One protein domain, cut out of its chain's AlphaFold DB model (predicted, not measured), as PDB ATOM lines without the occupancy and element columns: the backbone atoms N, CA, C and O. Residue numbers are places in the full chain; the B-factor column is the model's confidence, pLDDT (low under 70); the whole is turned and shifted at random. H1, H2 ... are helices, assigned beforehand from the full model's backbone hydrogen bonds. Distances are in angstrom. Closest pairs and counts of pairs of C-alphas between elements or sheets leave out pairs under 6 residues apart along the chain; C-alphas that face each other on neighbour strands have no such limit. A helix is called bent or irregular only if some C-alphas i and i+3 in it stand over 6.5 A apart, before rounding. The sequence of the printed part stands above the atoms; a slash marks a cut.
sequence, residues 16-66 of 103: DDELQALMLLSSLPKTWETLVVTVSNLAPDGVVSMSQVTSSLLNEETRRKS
ATOM      1  N   ASP A  16     141.991 192.803 181.037       90.75
ATOM      2  CA  ASP A  16     143.280 193.471 180.956       90.75
ATOM      3  C   ASP A  16     144.148 192.790 179.887       90.75
ATOM      4  O   ASP A  16     143.938 191.617 179.550       90.75
ATOM      5  N   ASP A  17     145.128 193.515 179.346       89.31
ATOM      6  CA  ASP A  17     146.013 193.011 178.289       89.31
ATOM      7  C   ASP A  17     146.670 191.675 178.677       89.31
ATOM      8  O   ASP A  17     146.714 190.741 177.879       89.31
ATOM      9  N   GLU A  18     147.106 191.537 179.925       89.81
ATOM     10  CA  GLU A  18     147.713 190.309 180.452       89.81
ATOM     11  C   GLU A  18     146.763 189.109 180.351       89.81
ATOM     12  O   GLU A  18     147.141 188.024 179.897       89.81
ATOM     13  N   LEU A  19     145.493 189.302 180.722       89.75
ATOM     14  CA  LEU A  19     144.504 188.234 180.678       89.75
ATOM     15  C   LEU A  19     144.156 187.871 179.232       89.75
ATOM     16  O   LEU A  19     144.033 186.691 178.903       89.75
ATOM     17  N   GLN A  20     144.033 188.868 178.352       90.25
ATOM     18  CA  GLN A  20     143.827 188.637 176.921       90.25
ATOM     19  C   GLN A  20     144.988 187.838 176.311       90.25
ATOM     20  O   GLN A  20     144.756 186.899 175.543       90.25
ATOM     21  N   ALA A  21     146.223 188.140 176.715       91.38
ATOM     22  CA  ALA A  21     147.428 187.468 176.244       91.38
ATOM     23  C   ALA A  21     147.473 186.004 176.694       91.38
ATOM     24  O   ALA A  21     147.727 185.109 175.885       91.38
ATOM     25  N   LEU A  22     147.150 185.737 177.960       90.19
ATOM     26  CA  LEU A  22     147.062 184.377 178.496       90.19
ATOM     27  C   LEU A  22     145.925 183.571 177.854       90.19
ATOM     28  O   LEU A  22     146.102 182.394 177.525       90.19
ATOM     29  N   MET A  23     144.765 184.191 177.626       90.06
ATOM     30  CA  MET A  23     143.664 183.553 176.901       90.06
ATOM     31  C   MET A  23     144.074 183.174 175.475       90.06
ATOM     32  O   MET A  23     143.776 182.072 175.016       90.06
ATOM     33  N   LEU A  24     144.803 184.051 174.786       90.94
ATOM     34  CA  LEU A  24     145.307 183.770 173.448       90.94
ATOM     35  C   LEU A  24     146.313 182.612 173.462       90.94
ATOM     36  O   LEU A  24     146.146 181.662 172.699       90.94
ATOM     37  N   LEU A  25     147.301 182.636 174.362       91.06
ATOM     38  CA  LEU A  25     148.309 181.575 174.494       91.06
ATOM     39  C   LEU A  25     147.691 180.213 174.845       91.06
ATOM     40  O   LEU A  25     148.085 179.197 174.279       91.06
ATOM     41  N   SER A  26     146.695 180.188 175.736       89.94
ATOM     42  CA  SER A  26     145.987 178.957 176.125       89.94
ATOM     43  C   SER A  26     145.062 178.403 175.035       89.94
ATOM     44  O   SER A  26     144.722 177.221 175.069       89.94
ATOM     45  N   SER A  27     144.686 179.220 174.045       90.56
ATOM     46  CA  SER A  27     143.912 178.775 172.880       90.56
ATOM     47  C   SER A  27     144.756 178.078 171.804       90.56
ATOM     48  O   SER A  27     144.200 177.475 170.882       90.56
ATOM     49  N   LEU A  28     146.089 178.156 171.898       91.94
ATOM     50  CA  LEU A  28     146.981 177.610 170.882       91.94
ATOM     51  C   LEU A  28     147.013 176.070 170.915       91.94
ATOM     52  O   LEU A  28     146.989 175.461 171.986       91.94
ATOM     53  N   PRO A  29     147.129 175.403 169.749       91.38
ATOM     54  CA  PRO A  29     147.333 173.960 169.696       91.38
ATOM     55  C   PRO A  29     148.631 173.544 170.394       91.38
ATOM     56  O   PRO A  29     149.614 174.282 170.376       91.38
ATOM     57  N   LYS A  30     148.703 172.299 170.882       89.88
ATOM     58  CA  LYS A  30     149.904 171.751 171.546       89.88
ATOM     59  C   LYS A  30     151.190 171.872 170.716       89.88
ATOM     60  O   LYS A  30     152.278 171.993 171.264       89.88
ATOM     61  N   THR A  31     151.089 171.922 169.389       88.81
ATOM     62  CA  THR A  31     152.249 172.153 168.515       88.81
ATOM     63  C   THR A  31     152.934 173.502 168.755       88.81
ATOM     64  O   THR A  31     154.050 173.689 168.288       88.81
ATOM     65  N   TRP A  32     152.299 174.452 169.447       93.94
ATOM     66  CA  TRP A  32     152.825 175.774 169.808       93.94
ATOM     67  C   TRP A  32     153.426 175.843 171.221       93.94
ATOM     68  O   TRP A  32     153.838 176.916 171.650       93.94
ATOM     69  N   GLU A  33     153.545 174.718 171.931       91.19
ATOM     70  CA  GLU A  33     154.044 174.653 173.315       91.19
ATOM     71  C   GLU A  33     155.420 175.324 173.503       91.19
ATOM     72  O   GLU A  33     155.615 176.091 174.443       91.19
ATOM     73  N   THR A  34     156.354 175.148 172.561       91.62
ATOM     74  CA  THR A  34     157.670 175.817 172.602       91.62
ATOM     75  C   THR A  34     157.569 177.345 172.546       91.62
ATOM     76  O   THR A  34     158.359 178.035 173.194       91.62
ATOM     77  N   LEU A  35     156.601 177.885 171.793       91.88
ATOM     78  CA  LEU A  35     156.354 179.327 171.761       91.88
ATOM     79  C   LEU A  35     155.889 179.801 173.134       91.88
ATOM     80  O   LEU A  35     156.432 180.774 173.641       91.88
ATOM     81  N   VAL A  36     154.923 179.098 173.732       91.06
ATOM     82  CA  VAL A  36     154.371 179.449 175.048       91.06
ATOM     83  C   VAL A  36     155.490 179.522 176.086       91.06
ATOM     84  O   VAL A  36     155.620 180.544 176.746       91.06
ATOM     85  N   VAL A  37     156.366 178.512 176.153       90.31
ATOM     86  CA  VAL A  37     157.523 178.508 177.072       90.31
ATOM     87  C   VAL A  37     158.463 179.684 176.809       90.31
ATOM     88  O   VAL A  37     158.925 180.336 177.740       90.31
ATOM     89  N   THR A  38     158.745 179.977 175.539       90.19
ATOM     90  CA  THR A  38     159.633 181.085 175.169       90.19
ATOM     91  C   THR A  38     159.036 182.422 175.598       90.19
ATOM     92  O   THR A  38     159.727 183.219 176.217       90.19
ATOM     93  N   VAL A  39     157.750 182.645 175.327       89.00
ATOM     94  CA  VAL A  39     157.025 183.854 175.734       89.00
ATOM     95  C   VAL A  39     156.970 183.980 177.257       89.00
ATOM     96  O   VAL A  39     157.215 185.065 177.771       89.00
ATOM     97  N   SER A  40     156.747 182.885 177.989       86.69
ATOM     98  CA  SER A  40     156.820 182.884 179.457       86.69
ATOM     99  C   SER A  40     158.206 183.280 179.970       86.69
ATOM    100  O   SER A  40     158.308 184.025 180.937       86.69
ATOM    101  N   ASN A  41     159.275 182.848 179.299       87.12
ATOM    102  CA  ASN A  41     160.647 183.218 179.657       87.12
ATOM    103  C   ASN A  41     161.020 184.660 179.259       87.12
ATOM    104  O   ASN A  41     162.019 185.181 179.750       87.12
ATOM    105  N   LEU A  42     160.254 185.303 178.370       81.69
ATOM    106  CA  LEU A  42     160.454 186.702 177.964       81.69
ATOM    107  C   LEU A  42     159.845 187.712 178.947       81.69
ATOM    108  O   LEU A  42     160.118 188.904 178.812       81.69
ATOM    109  N   ALA A  43     159.053 187.247 179.917       81.00
ATOM    110  CA  ALA A  43     158.441 188.048 180.972       81.00
ATOM    111  C   ALA A  43     159.132 187.772 182.327       81.00
ATOM    112  O   ALA A  43     158.582 187.058 183.167       81.00
ATOM    113  N   PRO A  44     160.363 188.276 182.554       71.50
ATOM    114  CA  PRO A  44     161.117 188.024 183.788       71.50
ATOM    115  C   PRO A  44     160.476 188.661 185.031       71.50
ATOM    116  O   PRO A  44     160.747 188.236 186.151       71.50
ATOM    117  N   ASP A  45     159.631 189.666 184.834       80.94
ATOM    118  CA  ASP A  45     158.784 190.317 185.835       80.94
ATOM    119  C   ASP A  45     157.426 189.616 186.026       80.94
ATOM    120  O   ASP A  45     156.645 190.008 186.891       80.94
ATOM    121  N   GLY A  46     157.149 188.563 185.251       77.88
ATOM    122  CA  GLY A  46     155.893 187.816 185.285       77.88
ATOM    123  C   GLY A  46     154.739 188.492 184.543       77.88
ATOM    124  O   GLY A  46     153.630 187.959 184.563       77.88
ATOM    125  N   VAL A  47     154.981 189.623 183.872       82.81
ATOM    126  CA  VAL A  47     153.956 190.378 183.145       82.81
ATOM    127  C   VAL A  47     154.085 190.113 181.651       82.81
ATOM    128  O   VAL A  47     155.094 190.431 181.025       82.81
ATOM    129  N   VAL A  48     153.048 189.531 181.051       86.38
ATOM    130  CA  VAL A  48     153.029 189.247 179.613       86.38
ATOM    131  C   VAL A  48     152.188 190.297 178.882       86.38
ATOM    132  O   VAL A  48     150.997 190.447 179.140       86.38
ATOM    133  N   SER A  49     152.794 191.041 177.950       90.00
ATOM    134  CA  SER A  49     152.070 192.032 177.142       90.00
ATOM    135  C   SER A  49     151.454 191.407 175.890       90.00
ATOM    136  O   SER A  49     152.103 190.628 175.183       90.00
ATOM    137  N   MET A  50     150.245 191.847 175.524       91.62
ATOM    138  CA  MET A  50     149.599 191.486 174.254       91.62
ATOM    139  C   MET A  50     150.481 191.750 173.033       91.62
ATOM    140  O   MET A  50     150.494 190.957 172.088       91.62
ATOM    141  N   SER A  51     151.244 192.843 173.049       91.31
ATOM    142  CA  SER A  51     152.136 193.215 171.946       91.31
ATOM    143  C   SER A  51     153.240 192.174 171.717       91.31
ATOM    144  O   SER A  51     153.502 191.776 170.576       91.31
ATOM    145  N   GLN A  52     153.841 191.673 172.799       89.81
ATOM    146  CA  GLN A  52     154.888 190.652 172.769       89.81
ATOM    147  C   GLN A  52     154.331 189.306 172.308       89.81
ATOM    148  O   GLN A  52     154.936 188.652 171.453       89.81
ATOM    149  N   VAL A  53     153.160 188.912 172.824       93.12
ATOM    150  CA  VAL A  53     152.477 187.671 172.427       93.12
ATOM    151  C   VAL A  53     152.137 187.691 170.941       93.12
ATOM    152  O   VAL A  53     152.490 186.757 170.221       93.12
ATOM    153  N   THR A  54     151.529 188.776 170.461       93.31
ATOM    154  CA  THR A  54     151.134 188.924 169.053       93.31
ATOM    155  C   THR A  54     152.353 188.900 168.130       93.31
ATOM    156  O   THR A  54     152.365 188.169 167.139       93.31
ATOM    157  N   SER A  55     153.420 189.628 168.479       93.19
ATOM    158  CA  SER A  55     154.662 189.652 167.692       93.19
ATOM    159  C   SER A  55     155.321 188.271 167.621       93.19
ATOM    160  O   SER A  55     155.757 187.835 166.554       93.19
ATOM    161  N   SER A  56     155.349 187.551 168.745       92.38
ATOM    162  CA  SER A  56     155.912 186.198 168.825       92.38
ATOM    163  C   SER A  56     155.092 185.195 168.009       92.38
ATOM    164  O   SER A  56     155.668 184.383 167.285       92.38
ATOM    165  N   LEU A  57     153.759 185.289 168.068       93.56
ATOM    166  CA  LEU A  57     152.833 184.468 167.283       93.56
ATOM    167  C   LEU A  57     153.054 184.627 165.777       93.56
ATOM    168  O   LEU A  57     153.219 183.627 165.078       93.56
ATOM    169  N   LEU A  58     153.117 185.867 165.288       93.25
ATOM    170  CA  LEU A  58     153.320 186.162 163.865       93.25
ATOM    171  C   LEU A  58     154.687 185.678 163.361       93.25
ATOM    172  O   LEU A  58     154.805 185.123 162.262       93.25
ATOM    173  N   ASN A  59     155.731 185.856 164.171       92.50
ATOM    174  CA  ASN A  59     157.073 185.388 163.839       92.50
ATOM    175  C   ASN A  59     157.136 183.851 163.756       92.50
ATOM    176  O   ASN A  59     157.683 183.284 162.810       92.50
ATOM    177  N   GLU A  60     156.531 183.166 164.724       92.06
ATOM    178  CA  GLU A  60     156.464 181.706 164.770       92.06
ATOM    179  C   GLU A  60     155.618 181.129 163.628       92.06
ATOM    180  O   GLU A  60     156.020 180.139 163.012       92.06
ATOM    181  N   GLU A  61     154.496 181.765 163.283       91.12
ATOM    182  CA  GLU A  61     153.695 181.396 162.114       91.12
ATOM    183  C   GLU A  61     154.530 181.482 160.831       91.12
ATOM    184  O   GLU A  61     154.567 180.538 160.035       91.12
ATOM    185  N   THR A  62     155.263 182.585 160.658       90.88
ATOM    186  CA  THR A  62     156.145 182.800 159.506       90.88
ATOM    187  C   THR A  62     157.232 181.727 159.435       90.88
ATOM    188  O   THR A  62     157.459 181.152 158.367       90.88
ATOM    189  N   ARG A  63     157.850 181.377 160.575       89.31
ATOM    190  CA  ARG A  63     158.854 180.303 160.657       89.31
ATOM    191  C   ARG A  63     158.271 178.933 160.305       89.31
ATOM    192  O   ARG A  63     158.915 178.136 159.628       89.31
ATOM    193  N   ARG A  64     157.054 178.623 160.753       86.81
ATOM    194  CA  ARG A  64     156.397 177.339 160.450       86.81
ATOM    195  C   ARG A  64     156.017 177.227 158.987       86.81
ATOM    196  O   ARG A  64     156.204 176.167 158.403       86.81
ATOM    197  N   LYS A  65     155.532 178.311 158.383       83.44
ATOM    198  CA  LYS A  65     155.187 178.345 156.958       83.44
ATOM    199  C   LYS A  65     156.420 178.199 156.069       83.44
ATOM    200  O   LYS A  65     156.354 177.479 155.078       83.44
ATOM    201  N   SER A  66     157.551 178.808 156.438       75.56
ATOM    202  CA  SER A  66     158.805 178.624 155.696       75.56
ATOM    203  C   SER A  66     159.375 177.209 155.842       75.56
ATOM    204  O   SER A  66     159.926 176.677 154.886       75.56
TER     205      SER A  66
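What this domain is: This is residues 16 to 66 of the 103 residues of an uncharacterized protein of Rhododendron simsii (UniProt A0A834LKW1). Three helices make a compact but elongated group, their centres in a triangle: the longest, H3, runs along the long axis, and the shorter H1 and H2 both pack on it. The printed part has 51 residues, with named helices H1, H2 and H3 in that order and no named strand; the class is all helix. The radius of gyration of the C-alphas is 10.5 A, and the spans are 32 by 19 by 17 A.

Where its parts are: Find C-alpha 17 at (146.013, 193.011, 178.289); from there H1 runs through residues 17 to 26. H2, residues 30 to 41, measures 17.7 A and is irregular, with C-alphas 31 and 34 7.7 A apart. H3, residues 50 to 66, runs 24.4 A to C-alpha 66 at (158.805, 178.624, 155.696).

How they stand to each other: Look at Ala 21 and Met 50, the closest C-alphas of H1 and H3, 5.0 A apart: the helices touch, H3 with residues 50 to 53 alone, the same way at a shallow tilt of 31 degrees. H2 touches H3 with residues 35 to 39 alone, closest at C-alphas 39 and 53, 6.8 A apart; this helical hairpin runs opposite ways at a steep tilt of 45 degrees. H1 and H2 are close but not clearly touching, C-alphas 25 and 36 being closest at 6.4 A. Every O i to N i+4 pair is within hydrogen-bond range in H1 and H3, and 6 of 8 in H2.

The domain as a whole: C-alphas 16 and 66, the two farthest apart, are 33.2 A apart. The printed part has no cut, its links are tight from H1 to H2 and short from H2 to H3, and no printed residue is under 70 in pLDDT.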